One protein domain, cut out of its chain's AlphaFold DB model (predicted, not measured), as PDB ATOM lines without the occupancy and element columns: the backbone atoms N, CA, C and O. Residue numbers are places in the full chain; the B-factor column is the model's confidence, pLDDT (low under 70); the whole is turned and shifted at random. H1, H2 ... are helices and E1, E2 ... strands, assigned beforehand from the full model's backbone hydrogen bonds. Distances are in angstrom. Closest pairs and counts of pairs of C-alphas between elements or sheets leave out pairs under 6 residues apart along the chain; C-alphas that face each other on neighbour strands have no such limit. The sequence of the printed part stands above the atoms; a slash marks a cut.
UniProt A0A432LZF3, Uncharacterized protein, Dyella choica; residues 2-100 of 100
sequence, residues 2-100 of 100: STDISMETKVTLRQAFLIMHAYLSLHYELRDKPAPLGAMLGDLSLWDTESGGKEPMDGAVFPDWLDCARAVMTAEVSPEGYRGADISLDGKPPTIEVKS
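Overview. This is residues 2 to 100 of the 100 residues of an uncharacterized protein of Dyella choica (UniProt A0A432LZF3). Two helices, H1 and H3, cross as a steep X near their middles and make the core; the short helix H2 sits by the later part of H1, and a small hairpin, E1 and E2, lies beyond the first end of H3. After H3 a long stretch without named elements follows, and its residues 87 to 100 stick out as a free tail. The printed part has 99 residues, in the order H1, H2, E1, E2, H3; the sheet E1 - E2 is antiparallel. The class is mostly helix, though under half of the residues are in named elements. The whole is loose, with a radius of gyration of the C-alphas of 16.2 A and spans of 52 by 39 by 22 A.

Arrangement. Look first at H1, residues 13 to 29, and H3, residues 62 to 75: they touch, closest at the C-alphas of Ile 19 and Ala 69, 5.3 A apart. They run opposite ways at a steep tilt of 58 degrees. H2, residues 37 to 42, only just touches H1, with 3 pairs of C-alphas within 8 A, and H1 touches it with residues 24 to 27 alone; the closest C-alphas of the two are those of Leu 24 and Met 40, 6.8 A apart. H2 and H3 are apart. E1, residues 46 to 48, and E2, residues 54 to 56, form an antiparallel hairpin; find N 47 and O 55 at 2.9 A. In H1, H2 and H3 every O i to N i+4 pair is within hydrogen-bond range.

Along the chain. Find C-alpha 13 at (37.586, -18.331, -13.606); from there H1 runs 24.3 A to C-alpha 29. H2 covers 8.5 A, E1 6.8 A and E2 7.0 A. H3 runs 20.0 A and ends at C-alpha 75, (38.006, -16.781, 2.034).

Size, cuts and confidence. The printed part has no cut, and no link is long. The farthest C-alphas, Ser 51 and Ser 100, are 53.2 A apart. Residues 2 to 3, 94 and 99 to 100 have pLDDT under 70.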
ATOM      1  N   SER A   2      27.596 -20.567   6.536       51.59
ATOM      2  CA  SER A   2      28.017 -21.763   5.798       51.59
ATOM      3  C   SER A   2      27.570 -21.591   4.352       51.59
ATOM      4  O   SER A   2      26.370 -21.551   4.094       51.59
ATOM      5  N   THR A   3      28.515 -21.405   3.435       64.31
ATOM      6  CA  THR A   3      28.219 -21.380   2.003       64.31
ATOM      7  C   THR A   3      27.966 -22.818   1.577       64.31
ATOM      8  O   THR A   3      28.873 -23.650   1.642       64.31
ATOM      9  N   ASP A   4      26.725 -23.129   1.218       80.75
ATOM     10  CA  ASP A   4      26.368 -24.449   0.708       80.75
ATOM     11  C   ASP A   4      26.905 -24.553  -0.729       80.75
ATOM     12  O   ASP A   4      26.363 -23.940  -1.649       80.75
ATOM     13  N   ILE A   5      28.061 -25.204  -0.892       85.44
ATOM     14  CA  ILE A   5      28.746 -25.377  -2.179       85.44
ATOM     15  C   ILE A   5      28.374 -26.742  -2.752       85.44
ATOM     16  O   ILE A   5      28.475 -27.762  -2.071       85.44
ATOM     17  N   SER A   6      27.998 -26.753  -4.027       84.81
ATOM     18  CA  SER A   6      27.668 -27.942  -4.816       84.81
ATOM     19  C   SER A   6      28.281 -27.858  -6.219       84.81
ATOM     20  O   SER A   6      28.793 -26.807  -6.607       84.81
ATOM     21  N   MET A   7      28.175 -28.934  -7.009       80.00
ATOM     22  CA  MET A   7      28.620 -28.959  -8.417       80.00
ATOM     23  C   MET A   7      28.029 -27.843  -9.278       80.00
ATOM     24  O   MET A   7      28.696 -27.313 -10.159       80.00
ATOM     25  N   GLU A   8      26.782 -27.463  -9.008       83.00
ATOM     26  CA  GLU A   8      26.065 -26.445  -9.781       83.00
ATOM     27  C   GLU A   8      26.424 -25.016  -9.353       83.00
ATOM     28  O   GLU A   8      25.921 -24.029  -9.904       83.00
ATOM     29  N   THR A   9      27.293 -24.873  -8.347       87.19
ATOM     30  CA  THR A   9      27.727 -23.564  -7.870       87.19
ATOM     31  C   THR A   9      28.567 -22.886  -8.938       87.19
ATOM     32  O   THR A   9      29.669 -23.315  -9.273       87.19
ATOM     33  N   LYS A  10      28.053 -21.771  -9.459       89.38
ATOM     34  CA  LYS A  10      28.778 -20.970 -10.441       89.38
ATOM     35  C   LYS A  10      29.957 -20.276  -9.774       89.38
ATOM     36  O   LYS A  10      29.780 -19.481  -8.853       89.38
ATOM     37  N   VAL A  11      31.143 -20.540 -10.302       89.88
ATOM     38  CA  VAL A  11      32.391 -19.899  -9.897       89.88
ATOM     39  C   VAL A  11      32.939 -19.053 -11.039       89.88
ATOM     40  O   VAL A  11      32.728 -19.335 -12.218       89.88
ATOM     41  N   THR A  12      33.652 -17.988 -10.694       93.94
ATOM     42  CA  THR A  12      34.466 -17.243 -11.658       93.94
ATOM     43  C   THR A  12      35.689 -18.063 -12.069       93.94
ATOM     44  O   THR A  12      36.098 -18.986 -11.364       93.94
ATOM     45  N   LEU A  13      36.340 -17.687 -13.175       93.38
ATOM     46  CA  LEU A  13      37.586 -18.331 -13.606       93.38
ATOM     47  C   LEU A  13      38.678 -18.272 -12.524       93.38
ATOM     48  O   LEU A  13      39.386 -19.251 -12.309       93.38
ATOM     49  N   ARG A  14      38.787 -17.140 -11.814       93.62
ATOM     50  CA  ARG A  14      39.736 -16.985 -10.704       93.62
ATOM     51  C   ARG A  14      39.440 -17.985  -9.591       93.62
ATOM     52  O   ARG A  14      40.343 -18.683  -9.153       93.62
ATOM     53  N   GLN A  15      38.184 -18.076  -9.159       94.25
ATOM     54  CA  GLN A  15      37.776 -19.032  -8.130       94.25
ATOM     55  C   GLN A  15      38.050 -20.470  -8.578       94.25
ATOM     56  O   GLN A  15      38.671 -21.211  -7.829       94.25
ATOM     57  N   ALA A  16      37.709 -20.842  -9.815       92.38
ATOM     58  CA  ALA A  16      38.015 -22.170 -10.352       92.38
ATOM     59  C   ALA A  16      39.520 -22.494 -10.297       92.38
ATOM     60  O   ALA A  16      39.904 -23.574  -9.848       92.38
ATOM     61  N   PHE A  17      40.377 -21.543 -10.686       93.19
ATOM     62  CA  PHE A  17      41.831 -21.693 -10.590       93.19
ATOM     63  C   PHE A  17      42.304 -21.894  -9.144       93.19
ATOM     64  O   PHE A  17      43.114 -22.780  -8.879       93.19
ATOM     65  N   LEU A  18      41.793 -21.102  -8.199       95.56
ATOM     66  CA  LEU A  18      42.181 -21.194  -6.789       95.56
ATOM     67  C   LEU A  18      41.717 -22.503  -6.144       95.56
ATOM     68  O   LEU A  18      42.448 -23.076  -5.342       95.56
ATOM     69  N   ILE A  19      40.539 -23.003  -6.524       94.00
ATOM     70  CA  ILE A  19      40.013 -24.295  -6.064       94.00
ATOM     71  C   ILE A  19      40.888 -25.435  -6.582       94.00
ATOM     72  O   ILE A  19      41.302 -26.288  -5.801       94.00
ATOM     73  N   MET A  20      41.235 -25.411  -7.873       92.69
ATOM     74  CA  MET A  20      42.190 -26.357  -8.455       92.69
ATOM     75  C   MET A  20      43.536 -26.302  -7.721       92.69
ATOM     76  O   MET A  20      44.069 -27.341  -7.349       92.69
ATOM     77  N   HIS A  21      44.080 -25.107  -7.476       93.88
ATOM     78  CA  HIS A  21      45.343 -24.949  -6.755       93.88
ATOM     79  C   HIS A  21      45.271 -25.522  -5.332       93.88
ATOM     80  O   HIS A  21      46.181 -26.238  -4.912       93.88
ATOM     81  N   ALA A  22      44.202 -25.221  -4.592       94.44
ATOM     82  CA  ALA A  22      43.978 -25.732  -3.243       94.44
ATOM     83  C   ALA A  22      43.934 -27.267  -3.222       94.44
ATOM     84  O   ALA A  22      44.638 -27.885  -2.427       94.44
ATOM     85  N   TYR A  23      43.197 -27.869  -4.158       92.44
ATOM     86  CA  TYR A  23      43.111 -29.319  -4.310       92.44
ATOM     87  C   TYR A  23      44.474 -29.950  -4.621       92.44
ATOM     88  O   TYR A  23      44.901 -30.887  -3.950       92.44
ATOM     89  N   LEU A  24      45.199 -29.405  -5.603       91.81
ATOM     90  CA  LEU A  24      46.522 -29.912  -5.970       91.81
ATOM     91  C   LEU A  24      47.514 -29.803  -4.808       91.81
ATOM     92  O   LEU A  24      48.290 -30.729  -4.591       91.81
ATOM     93  N   SER A  25      47.470 -28.707  -4.046       91.31
ATOM     94  CA  SER A  25      48.335 -28.508  -2.874       91.31
ATOM     95  C   SER A  25      48.024 -29.536  -1.786       91.31
ATOM     96  O   SER A  25      48.927 -30.220  -1.314       91.31
ATOM     97  N   LEU A  26      46.739 -29.729  -1.470       91.00
ATOM     98  CA  LEU A  26      46.276 -30.721  -0.499       91.00
ATOM     99  C   LEU A  26      46.741 -32.140  -0.867       91.00
ATOM    100  O   LEU A  26      47.306 -32.850  -0.038       91.00
ATOM    101  N   HIS A  27      46.543 -32.551  -2.122       87.31
ATOM    102  CA  HIS A  27      46.894 -33.897  -2.585       87.31
ATOM    103  C   HIS A  27      48.401 -34.097  -2.775       87.31
ATOM    104  O   HIS A  27      48.879 -35.234  -2.708       87.31
ATOM    105  N   TYR A  28      49.152 -33.013  -2.981       86.81
ATOM    106  CA  TYR A  28      50.609 -33.040  -2.982       86.81
ATOM    107  C   TYR A  28      51.173 -33.202  -1.563       86.81
ATOM    108  O   TYR A  28      52.062 -34.024  -1.357       86.81
ATOM    109  N   GLU A  29      50.639 -32.463  -0.587       85.06
ATOM    110  CA  GLU A  29      51.126 -32.445   0.798       85.06
ATOM    111  C   GLU A  29      50.710 -33.677   1.616       85.06
ATOM    112  O   GLU A  29      51.494 -34.172   2.425       85.06
ATOM    113  N   LEU A  30      49.495 -34.201   1.417       78.94
ATOM    114  CA  LEU A  30      48.987 -35.341   2.191       78.94
ATOM    115  C   LEU A  30      49.603 -36.688   1.793       78.94
ATOM    116  O   LEU A  30      49.513 -37.654   2.556       78.94
ATOM    117  N   ARG A  31      50.179 -36.803   0.592       73.38
ATOM    118  CA  ARG A  31      50.666 -38.080   0.060       73.38
ATOM    119  C   ARG A  31      52.178 -38.188   0.221       73.38
ATOM    120  O   ARG A  31      52.922 -37.405  -0.348       73.38
ATOM    121  N   ASP A  32      52.628 -39.252   0.886       74.38
ATOM    122  CA  ASP A  32      54.055 -39.619   0.988       74.38
ATOM    123  C   ASP A  32      54.712 -39.790  -0.401       74.38
ATOM    124  O   ASP A  32      55.889 -39.503  -0.612       74.38
ATOM    125  N   LYS A  33      53.912 -40.215  -1.389       76.69
ATOM    126  CA  LYS A  33      54.264 -40.224  -2.813       76.69
ATOM    127  C   LYS A  33      53.114 -39.625  -3.619       76.69
ATOM    128  O   LYS A  33      52.184 -40.359  -3.970       76.69
ATOM    129  N   PRO A  34      53.130 -38.312  -3.892       78.44
ATOM    130  CA  PRO A  34      52.074 -37.692  -4.670       78.44
ATOM    131  C   PRO A  34      52.071 -38.252  -6.094       78.44
ATOM    132  O   PRO A  34      53.115 -38.585  -6.662       78.44
ATOM    133  N   ALA A  35      50.872 -38.398  -6.659       81.44
ATOM    134  CA  ALA A  35      50.728 -38.856  -8.033       81.44
ATOM    135  C   ALA A  35      51.338 -37.820  -9.000       81.44
ATOM    136  O   ALA A  35      51.453 -36.642  -8.650       81.44
ATOM    137  N   PRO A  36      51.720 -38.213 -10.228       87.69
ATOM    138  CA  PRO A  36      52.119 -37.246 -11.245       87.69
ATOM    139  C   PRO A  36      51.044 -36.169 -11.432       87.69
ATOM    140  O   PRO A  36      49.853 -36.477 -11.389       87.69
ATOM    141  N   LEU A  37      51.447 -34.924 -11.711       84.06
ATOM    142  CA  LEU A  37      50.516 -33.795 -11.872       84.06
ATOM    143  C   LEU A  37      49.381 -34.097 -12.862       84.06
ATOM    144  O   LEU A  37      48.234 -33.764 -12.598       84.06
ATOM    145  N   GLY A  38      49.685 -34.778 -13.972       84.62
ATOM    146  CA  GLY A  38      48.670 -35.175 -14.951       84.62
ATOM    147  C   GLY A  38      47.595 -36.111 -14.389       84.62
ATOM    148  O   GLY A  38      46.441 -35.995 -14.782       84.62
ATOM    149  N   ALA A  39      47.941 -36.992 -13.445       84.88
ATOM    150  CA  ALA A  39      46.969 -37.850 -12.770       84.88
ATOM    151  C   ALA A  39      46.092 -37.034 -11.807       84.88
ATOM    152  O   ALA A  39      44.876 -37.144 -11.869       84.88
ATOM    153  N   MET A  40      46.695 -36.138 -11.016       86.31
ATOM    154  CA  MET A  40      45.945 -35.255 -10.106       86.31
ATOM    155  C   MET A  40      45.018 -34.279 -10.850       86.31
ATOM    156  O   MET A  40      43.964 -33.916 -10.347       86.31
ATOM    157  N   LEU A  41      45.389 -33.845 -12.057       85.25
ATOM    158  CA  LEU A  41      44.496 -33.078 -12.934       85.25
ATOM    159  C   LEU A  41      43.406 -33.960 -13.556       85.25
ATOM    160  O   LEU A  41      42.294 -33.491 -13.785       85.25
ATOM    161  N   GLY A  42      43.716 -35.232 -13.817       84.19
ATOM    162  CA  GLY A  42      42.747 -36.234 -14.249       84.19
ATOM    163  C   GLY A  42      41.606 -36.384 -13.247       84.19
ATOM    164  O   GLY A  42      40.452 -36.357 -13.658       84.19
ATOM    165  N   ASP A  43      41.919 -36.423 -11.953       83.31
ATOM    166  CA  ASP A  43      40.948 -36.504 -10.851       83.31
ATOM    167  C   ASP A  43      39.899 -35.368 -10.875       83.31
ATOM    168  O   ASP A  43      38.770 -35.538 -10.421       83.31
ATOM    169  N   LEU A  44      40.243 -34.218 -11.467       80.56
ATOM    170  CA  LEU A  44      39.359 -33.056 -11.632       80.56
ATOM    171  C   LEU A  44      38.505 -33.097 -12.908       80.56
ATOM    172  O   LEU A  44      37.745 -32.164 -13.182       80.56
ATOM    173  N   SER A  45      38.652 -34.136 -13.727       83.06
ATOM    174  CA  SER A  45      37.907 -34.272 -14.974       83.06
ATOM    175  C   SER A  45      36.449 -34.612 -14.698       83.06
ATOM    176  O   SER A  45      36.131 -35.388 -13.798       83.06
ATOM    177  N   LEU A  46      35.561 -34.054 -15.519       81.25
ATOM    178  CA  LEU A  46      34.142 -34.386 -15.506       81.25
ATOM    179  C   LEU A  46      33.805 -35.264 -16.700       81.25
ATOM    180  O   LEU A  46      34.209 -34.966 -17.827       81.25
ATOM    181  N   TRP A  47      33.042 -36.321 -16.461       81.00
ATOM    182  CA  TRP A  47      32.539 -37.204 -17.505       81.00
ATOM    183  C   TRP A  47      31.080 -36.903 -17.809       81.00
ATOM    184  O   TRP A  47      30.322 -36.463 -16.944       81.00
ATOM    185  N   ASP A  48      30.703 -37.118 -19.066       81.62
ATOM    186  CA  ASP A  48      29.307 -37.097 -19.477       81.62
ATOM    187  C   ASP A  48      28.614 -38.363 -18.982       81.62
ATOM    188  O   ASP A  48      29.028 -39.481 -19.288       81.62
ATOM    189  N   THR A  49      27.542 -38.176 -18.225       78.94
ATOM    190  CA  THR A  49      26.619 -39.255 -17.868       78.94
ATOM    191  C   THR A  49      25.719 -39.586 -19.056       78.94
ATOM    192  O   THR A  49      25.475 -38.744 -19.923       78.94
ATOM    193  N   GLU A  50      25.135 -40.786 -19.070       78.25
ATOM    194  CA  GLU A  50      24.139 -41.179 -20.083       78.25
ATOM    195  C   GLU A  50      22.914 -40.244 -20.100       78.25
ATOM    196  O   GLU A  50      22.265 -40.065 -21.129       78.25
ATOM    197  N   SER A  51      22.630 -39.591 -18.969       80.69
ATOM    198  CA  SER A  51      21.594 -38.566 -18.813       80.69
ATOM    199  C   SER A  51      21.988 -37.164 -19.305       80.69
ATOM    200  O   SER A  51      21.171 -36.248 -19.225       80.69
ATOM    201  N   GLY A  52      23.219 -36.962 -19.790       78.00
ATOM    202  CA  GLY A  52      23.728 -35.663 -20.255       78.00
ATOM    203  C   GLY A  52      24.170 -34.698 -19.144       78.00
ATOM    204  O   GLY A  52      24.518 -33.554 -19.431       78.00
ATOM    205  N   GLY A  53      24.158 -35.140 -17.884       77.44
ATOM    206  CA  GLY A  53      24.776 -34.441 -16.752       77.44
ATOM    207  C   GLY A  53      26.286 -34.683 -16.677       77.44
ATOM    208  O   GLY A  53      26.812 -35.547 -17.381       77.44
ATOM    209  N   LYS A  54      26.974 -33.944 -15.802       80.62
ATOM    210  CA  LYS A  54      28.417 -34.076 -15.564       80.62
ATOM    211  C   LYS A  54      28.684 -34.672 -14.186       80.62
ATOM    212  O   LYS A  54      28.175 -34.151 -13.198       80.62
ATOM    213  N   GLU A  55      29.518 -35.704 -14.116       78.44
ATOM    214  CA  GLU A  55      29.952 -36.315 -12.853       78.44
ATOM    215  C   GLU A  55      31.481 -36.290 -12.711       78.44
ATOM    216  O   GLU A  55      32.183 -36.351 -13.726       78.44
ATOM    217  N   PRO A  56      32.016 -36.185 -11.480       77.50
ATOM    218  CA  PRO A  56      33.444 -36.335 -11.221       77.50
ATOM    219  C   PRO A  56      33.953 -37.690 -11.713       77.50
ATOM    220  O   PRO A  56      33.322 -38.717 -11.469       77.50
ATOM    221  N   MET A  57      35.116 -37.691 -12.363       73.75
ATOM    222  CA  MET A  57      35.764 -38.912 -12.842       73.75
ATOM    223  C   MET A  57      36.093 -39.887 -11.704       73.75
ATOM    224  O   MET A  57      35.992 -41.099 -11.882       73.75
ATOM    225  N   ASP A  58      36.452 -39.360 -10.533       79.38
ATOM    226  CA  ASP A  58      36.597 -40.138  -9.309       79.38
ATOM    227  C   ASP A  58      35.702 -39.551  -8.205       79.38
ATOM    228  O   ASP A  58      35.940 -38.473  -7.657       79.38
ATOM    229  N   GLY A  59      34.635 -40.278  -7.868       77.06
ATOM    230  CA  GLY A  59      33.720 -39.888  -6.798       77.06
ATOM    231  C   GLY A  59      34.355 -39.913  -5.402       77.06
ATOM    232  O   GLY A  59      33.818 -39.282  -4.493       77.06
ATOM    233  N   ALA A  60      35.486 -40.602  -5.210       83.00
ATOM    234  CA  ALA A  60      36.157 -40.701  -3.915       83.00
ATOM    235  C   ALA A  60      36.908 -39.418  -3.533       83.00
ATOM    236  O   ALA A  60      36.981 -39.088  -2.354       83.00
ATOM    237  N   VAL A  61      37.435 -38.688  -4.518       82.50
ATOM    238  CA  VAL A  61      38.168 -37.423  -4.312       82.50
ATOM    239  C   VAL A  61      37.270 -36.190  -4.404       82.50
ATOM    240  O   VAL A  61      37.680 -35.077  -4.077       82.50
ATOM    241  N   PHE A  62      36.032 -36.375  -4.855       84.06
ATOM    242  CA  PHE A  62      35.082 -35.288  -5.013       84.06
ATOM    243  C   PHE A  62      34.752 -34.529  -3.706       84.06
ATOM    244  O   PHE A  62      34.666 -33.299  -3.749       84.06
ATOM    245  N   PRO A  63      34.622 -35.187  -2.533       87.94
ATOM    246  CA  PRO A  63      34.468 -34.482  -1.260       87.94
ATOM    247  C   PRO A  63      35.626 -33.521  -0.957       87.94
ATOM    248  O   PRO A  63      35.374 -32.377  -0.580       87.94
ATOM    249  N   ASP A  64      36.872 -33.935  -1.211       89.50
ATOM    250  CA  ASP A  64      38.061 -33.100  -0.990       89.50
ATOM    251  C   ASP A  64      38.029 -31.854  -1.887       89.50
ATOM    252  O   ASP A  64      38.365 -30.743  -1.464       89.50
ATOM    253  N   TRP A  65      37.556 -32.014  -3.126       88.62
ATOM    254  CA  TRP A  65      37.344 -30.892  -4.034       88.62
ATOM    255  C   TRP A  65      36.279 -29.916  -3.521       88.62
ATOM    256  O   TRP A  65      36.502 -28.704  -3.536       88.62
ATOM    257  N   LEU A  66      35.135 -30.415  -3.032       90.44
ATOM    258  CA  LEU A  66      34.079 -29.575  -2.452       90.44
ATOM    259  C   LEU A  66      34.557 -28.825  -1.206       90.44
ATOM    260  O   LEU A  66      34.185 -27.666  -1.005       90.44
ATOM    261  N   ASP A  67      35.396 -29.452  -0.388       92.25
ATOM    262  CA  ASP A  67      35.991 -28.819   0.785       92.25
ATOM    263  C   ASP A  67      36.970 -27.708   0.386       92.25
ATOM    264  O   ASP A  67      36.894 -26.600   0.930       92.25
ATOM    265  N   CYS A  68      37.800 -27.938  -0.638       93.81
ATOM    266  CA  CYS A  68      38.639 -26.901  -1.244       93.81
ATOM    267  C   CYS A  68      37.794 -25.747  -1.804       93.81
ATOM    268  O   CYS A  68      38.091 -24.574  -1.560       93.81
ATOM    269  N   ALA A  69      36.701 -26.064  -2.503       93.50
ATOM    270  CA  ALA A  69      35.761 -25.082  -3.024       93.50
ATOM    271  C   ALA A  69      35.145 -24.237  -1.908       93.50
ATOM    272  O   ALA A  69      35.134 -23.009  -1.991       93.50
ATOM    273  N   ARG A  70      34.712 -24.867  -0.816       94.50
ATOM    274  CA  ARG A  70      34.172 -24.166   0.351       94.50
ATOM    275  C   ARG A  70      35.212 -23.266   1.007       94.50
ATOM    276  O   ARG A  70      34.880 -22.127   1.343       94.50
ATOM    277  N   ALA A  71      36.448 -23.734   1.162       93.75
ATOM    278  CA  ALA A  71      37.534 -22.954   1.748       93.75
ATOM    279  C   ALA A  71      37.846 -21.700   0.916       93.75
ATOM    280  O   ALA A  71      37.840 -20.590   1.453       93.75
ATOM    281  N   VAL A  72      38.029 -21.860  -0.399       95.50
ATOM    282  CA  VAL A  72      38.287 -20.745  -1.323       95.50
ATOM    283  C   VAL A  72      37.124 -19.764  -1.321       95.50
ATOM    284  O   VAL A  72      37.322 -18.576  -1.082       95.50
ATOM    285  N   MET A  73      35.897 -20.247  -1.527       94.38
ATOM    286  CA  MET A  73      34.723 -19.379  -1.626       94.38
ATOM    287  C   MET A  73      34.441 -18.632  -0.323       94.38
ATOM    288  O   MET A  73      33.994 -17.491  -0.364       94.38
ATOM    289  N   THR A  74      34.727 -19.238   0.832       93.88
ATOM    290  CA  THR A  74      34.602 -18.566   2.133       93.88
ATOM    291  C   THR A  74      35.660 -17.475   2.303       93.88
ATOM    292  O   THR A  74      35.335 -16.374   2.743       93.88
ATOM    293  N   ALA A  75      36.915 -17.749   1.930       94.06
ATOM    294  CA  ALA A  75      38.006 -16.781   2.034       94.06
ATOM    295  C   ALA A  75      37.823 -15.587   1.082       94.06
ATOM    296  O   ALA A  75      38.101 -14.450   1.459       94.06
ATOM    297  N   GLU A  76      37.282 -15.828  -0.112       93.31
ATOM    298  CA  GLU A  76      37.003 -14.812  -1.138       93.31
ATOM    299  C   GLU A  76      35.942 -13.777  -0.736       93.31
ATOM    300  O   GLU A  76      35.859 -12.719  -1.352       93.31
ATOM    301  N   VAL A  77      35.144 -14.042   0.304       91.19
ATOM    302  CA  VAL A  77      34.229 -13.038   0.879       91.19
ATOM    303  C   VAL A  77      34.997 -11.977   1.675       91.19
ATOM    304  O   VAL A  77      34.512 -10.860   1.860       91.19
ATOM    305  N   SER A  78      36.187 -12.315   2.174       91.88
ATOM    306  CA  SER A  78      37.018 -11.392   2.941       91.88
ATOM    307  C   SER A  78      37.812 -10.447   2.024       91.88
ATOM    308  O   SER A  78      38.150 -10.827   0.904       91.88
ATOM    309  N   PRO A  79      38.189  -9.240   2.496       91.12
ATOM    310  CA  PRO A  79      39.026  -8.318   1.723       91.12
ATOM    311  C   PRO A  79      40.403  -8.877   1.336       91.12
ATOM    312  O   PRO A  79      40.980  -8.425   0.352       91.12
ATOM    313  N   GLU A  80      40.939  -9.829   2.107       90.06
ATOM    314  CA  GLU A  80      42.226 -10.472   1.810       90.06
ATOM    315  C   GLU A  80      42.116 -11.572   0.745       90.06
ATOM    316  O   GLU A  80      43.116 -11.917   0.118       90.06
ATOM    317  N   GLY A  81      40.912 -12.102   0.513       92.31
ATOM    318  CA  GLY A  81      40.674 -13.206  -0.411       92.31
ATOM    319  C   GLY A  81      41.358 -14.514  -0.002       92.31
ATOM    320  O   GLY A  81      41.851 -14.683   1.116       92.31
ATOM    321  N   TYR A  82      41.378 -15.480  -0.919       94.31
ATOM    322  CA  TYR A  82      42.123 -16.722  -0.720       94.31
ATOM    323  C   TYR A  82      43.609 -16.546  -1.063       94.31
ATOM    324  O   TYR A  82      43.961 -16.315  -2.219       94.31
ATOM    325  N   ARG A  83      44.476 -16.723  -0.060       90.81
ATOM    326  CA  ARG A  83      45.930 -16.481  -0.147       90.81
ATOM    327  C   ARG A  83      46.783 -17.732  -0.354       90.81
ATOM    328  O   ARG A  83      47.994 -17.637  -0.514       90.81
ATOM    329  N   GLY A  84      46.168 -18.916  -0.371       88.12
ATOM    330  CA  GLY A  84      46.885 -20.190  -0.515       88.12
ATOM    331  C   GLY A  84      47.575 -20.387  -1.871       88.12
ATOM    332  O   GLY A  84      48.284 -21.370  -2.036       88.12
ATOM    333  N   ALA A  85      47.365 -19.480  -2.830       89.62
ATOM    334  CA  ALA A  85      48.042 -19.454  -4.128       89.62
ATOM    335  C   ALA A  85      48.889 -18.179  -4.333       89.62
ATOM    336  O   ALA A  85      49.318 -17.898  -5.453       89.62
ATOM    337  N   ASP A  86      49.099 -17.378  -3.282       88.44
ATOM    338  CA  ASP A  86      49.928 -16.177  -3.363       88.44
ATOM    339  C   ASP A  86      51.391 -16.571  -3.587       88.44
ATOM    340  O   ASP A  86      51.981 -17.338  -2.824       88.44
ATOM    341  N   ILE A  87      52.012 -15.989  -4.610       79.81
ATOM    342  CA  ILE A  87      53.448 -16.135  -4.842       79.81
ATOM    343  C   ILE A  87      54.154 -14.988  -4.123       79.81
ATOM    344  O   ILE A  87      54.020 -13.823  -4.505       79.81
ATOM    345  N   SER A  88      54.931 -15.310  -3.089       77.38
ATOM    346  CA  SER A  88      55.836 -14.340  -2.475       77.38
ATOM    347  C   SER A  88      57.106 -14.238  -3.314       77.38
ATOM    348  O   SER A  88      57.882 -15.187  -3.410       77.38
ATOM    349  N   LEU A  89      57.311 -13.081  -3.939       73.75
ATOM    350  CA  LEU A  89      58.578 -12.754  -4.575       73.75
ATOM    351  C   LEU A  89      59.476 -12.135  -3.502       73.75
ATOM    352  O   LEU A  89      59.256 -10.999  -3.088       73.75
ATOM    353  N   ASP A  90      60.496 -12.865  -3.053       77.62
ATOM    354  CA  ASP A  90      61.465 -12.383  -2.056       77.62
ATOM    355  C   ASP A  90      62.484 -11.380  -2.639       77.62
ATOM    356  O   ASP A  90      63.437 -10.975  -1.970       77.62
ATOM    357  N   GLY A  91      62.286 -10.980  -3.902       76.62
ATOM    358  CA  GLY A  91      63.167 -10.094  -4.655       76.62
ATOM    359  C   GLY A  91      64.476 -10.751  -5.092       76.62
ATOM    360  O   GLY A  91      65.309 -10.076  -5.700       76.62
ATOM    361  N   LYS A  92      64.678 -12.043  -4.808       77.69
ATOM    362  CA  LYS A  92      65.867 -12.783  -5.222       77.69
ATOM    363  C   LYS A  92      65.574 -13.564  -6.503       77.69
ATOM    364  O   LYS A  92      64.475 -14.089  -6.681       77.69
ATOM    365  N   PRO A  93      66.540 -13.649  -7.428       70.38
ATOM    366  CA  PRO A  93      66.386 -14.486  -8.608       70.38
ATOM    367  C   PRO A  93      66.218 -15.964  -8.195       70.38
ATOM    368  O   PRO A  93      66.960 -16.437  -7.326       70.38
ATOM    369  N   PRO A  94      65.276 -16.709  -8.807       68.38
ATOM    370  CA  PRO A  94      65.090 -18.125  -8.515       68.38
ATOM    371  C   PRO A  94      66.373 -18.887  -8.848       68.38
ATOM    372  O   PRO A  94      66.891 -18.808  -9.961       68.38
ATOM    373  N   THR A  95      66.902 -19.618  -7.869       70.50
ATOM    374  CA  THR A  95      68.102 -20.437  -8.059       70.50
ATOM    375  C   THR A  95      67.654 -21.834  -8.473       70.50
ATOM    376  O   THR A  95      67.090 -22.568  -7.667       70.50
ATOM    377  N   ILE A  96      67.843 -22.189  -9.745       75.56
ATOM    378  CA  ILE A  96      67.572 -23.545 -10.237       75.56
ATOM    379  C   ILE A  96      68.859 -24.355 -10.080       75.56
ATOM    380  O   ILE A  96      69.815 -24.161 -10.830       75.56
ATOM    381  N   GLU A  97      68.889 -25.264  -9.109       71.25
ATOM    382  CA  GLU A  97      69.974 -26.236  -8.982       71.25
ATOM    383  C   GLU A  97      69.732 -27.407  -9.941       71.25
ATOM    384  O   GLU A  97      68.828 -28.221  -9.746       71.25
ATOM    385  N   VAL A  98      70.550 -27.507 -10.990       71.69
ATOM    386  CA  VAL A  98      70.586 -28.692 -11.853       71.69
ATOM    387  C   VAL A  98      71.530 -29.706 -11.212       71.69
ATOM    388  O   VAL A  98      72.740 -29.492 -11.176       71.69
ATOM    389  N   LYS A  99      70.980 -30.807 -10.691       60.56
ATOM    390  CA  LYS A  99      71.780 -31.945 -10.220       60.56
ATOM    391  C   LYS A  99      72.243 -32.761 -11.429       60.56
ATOM    392  O   LYS A  99      71.405 -33.267 -12.172       60.56
ATOM    393  N   SER A 100      73.560 -32.843 -11.616       63.78
ATOM    394  CA  SER A 100      74.243 -33.762 -12.539       63.78
ATOM    395  C   SER A 100      74.380 -35.156 -11.948       63.78
ATOM    396  O   SER A 100      74.657 -35.210 -10.726       63.78
TER     397      SER A 100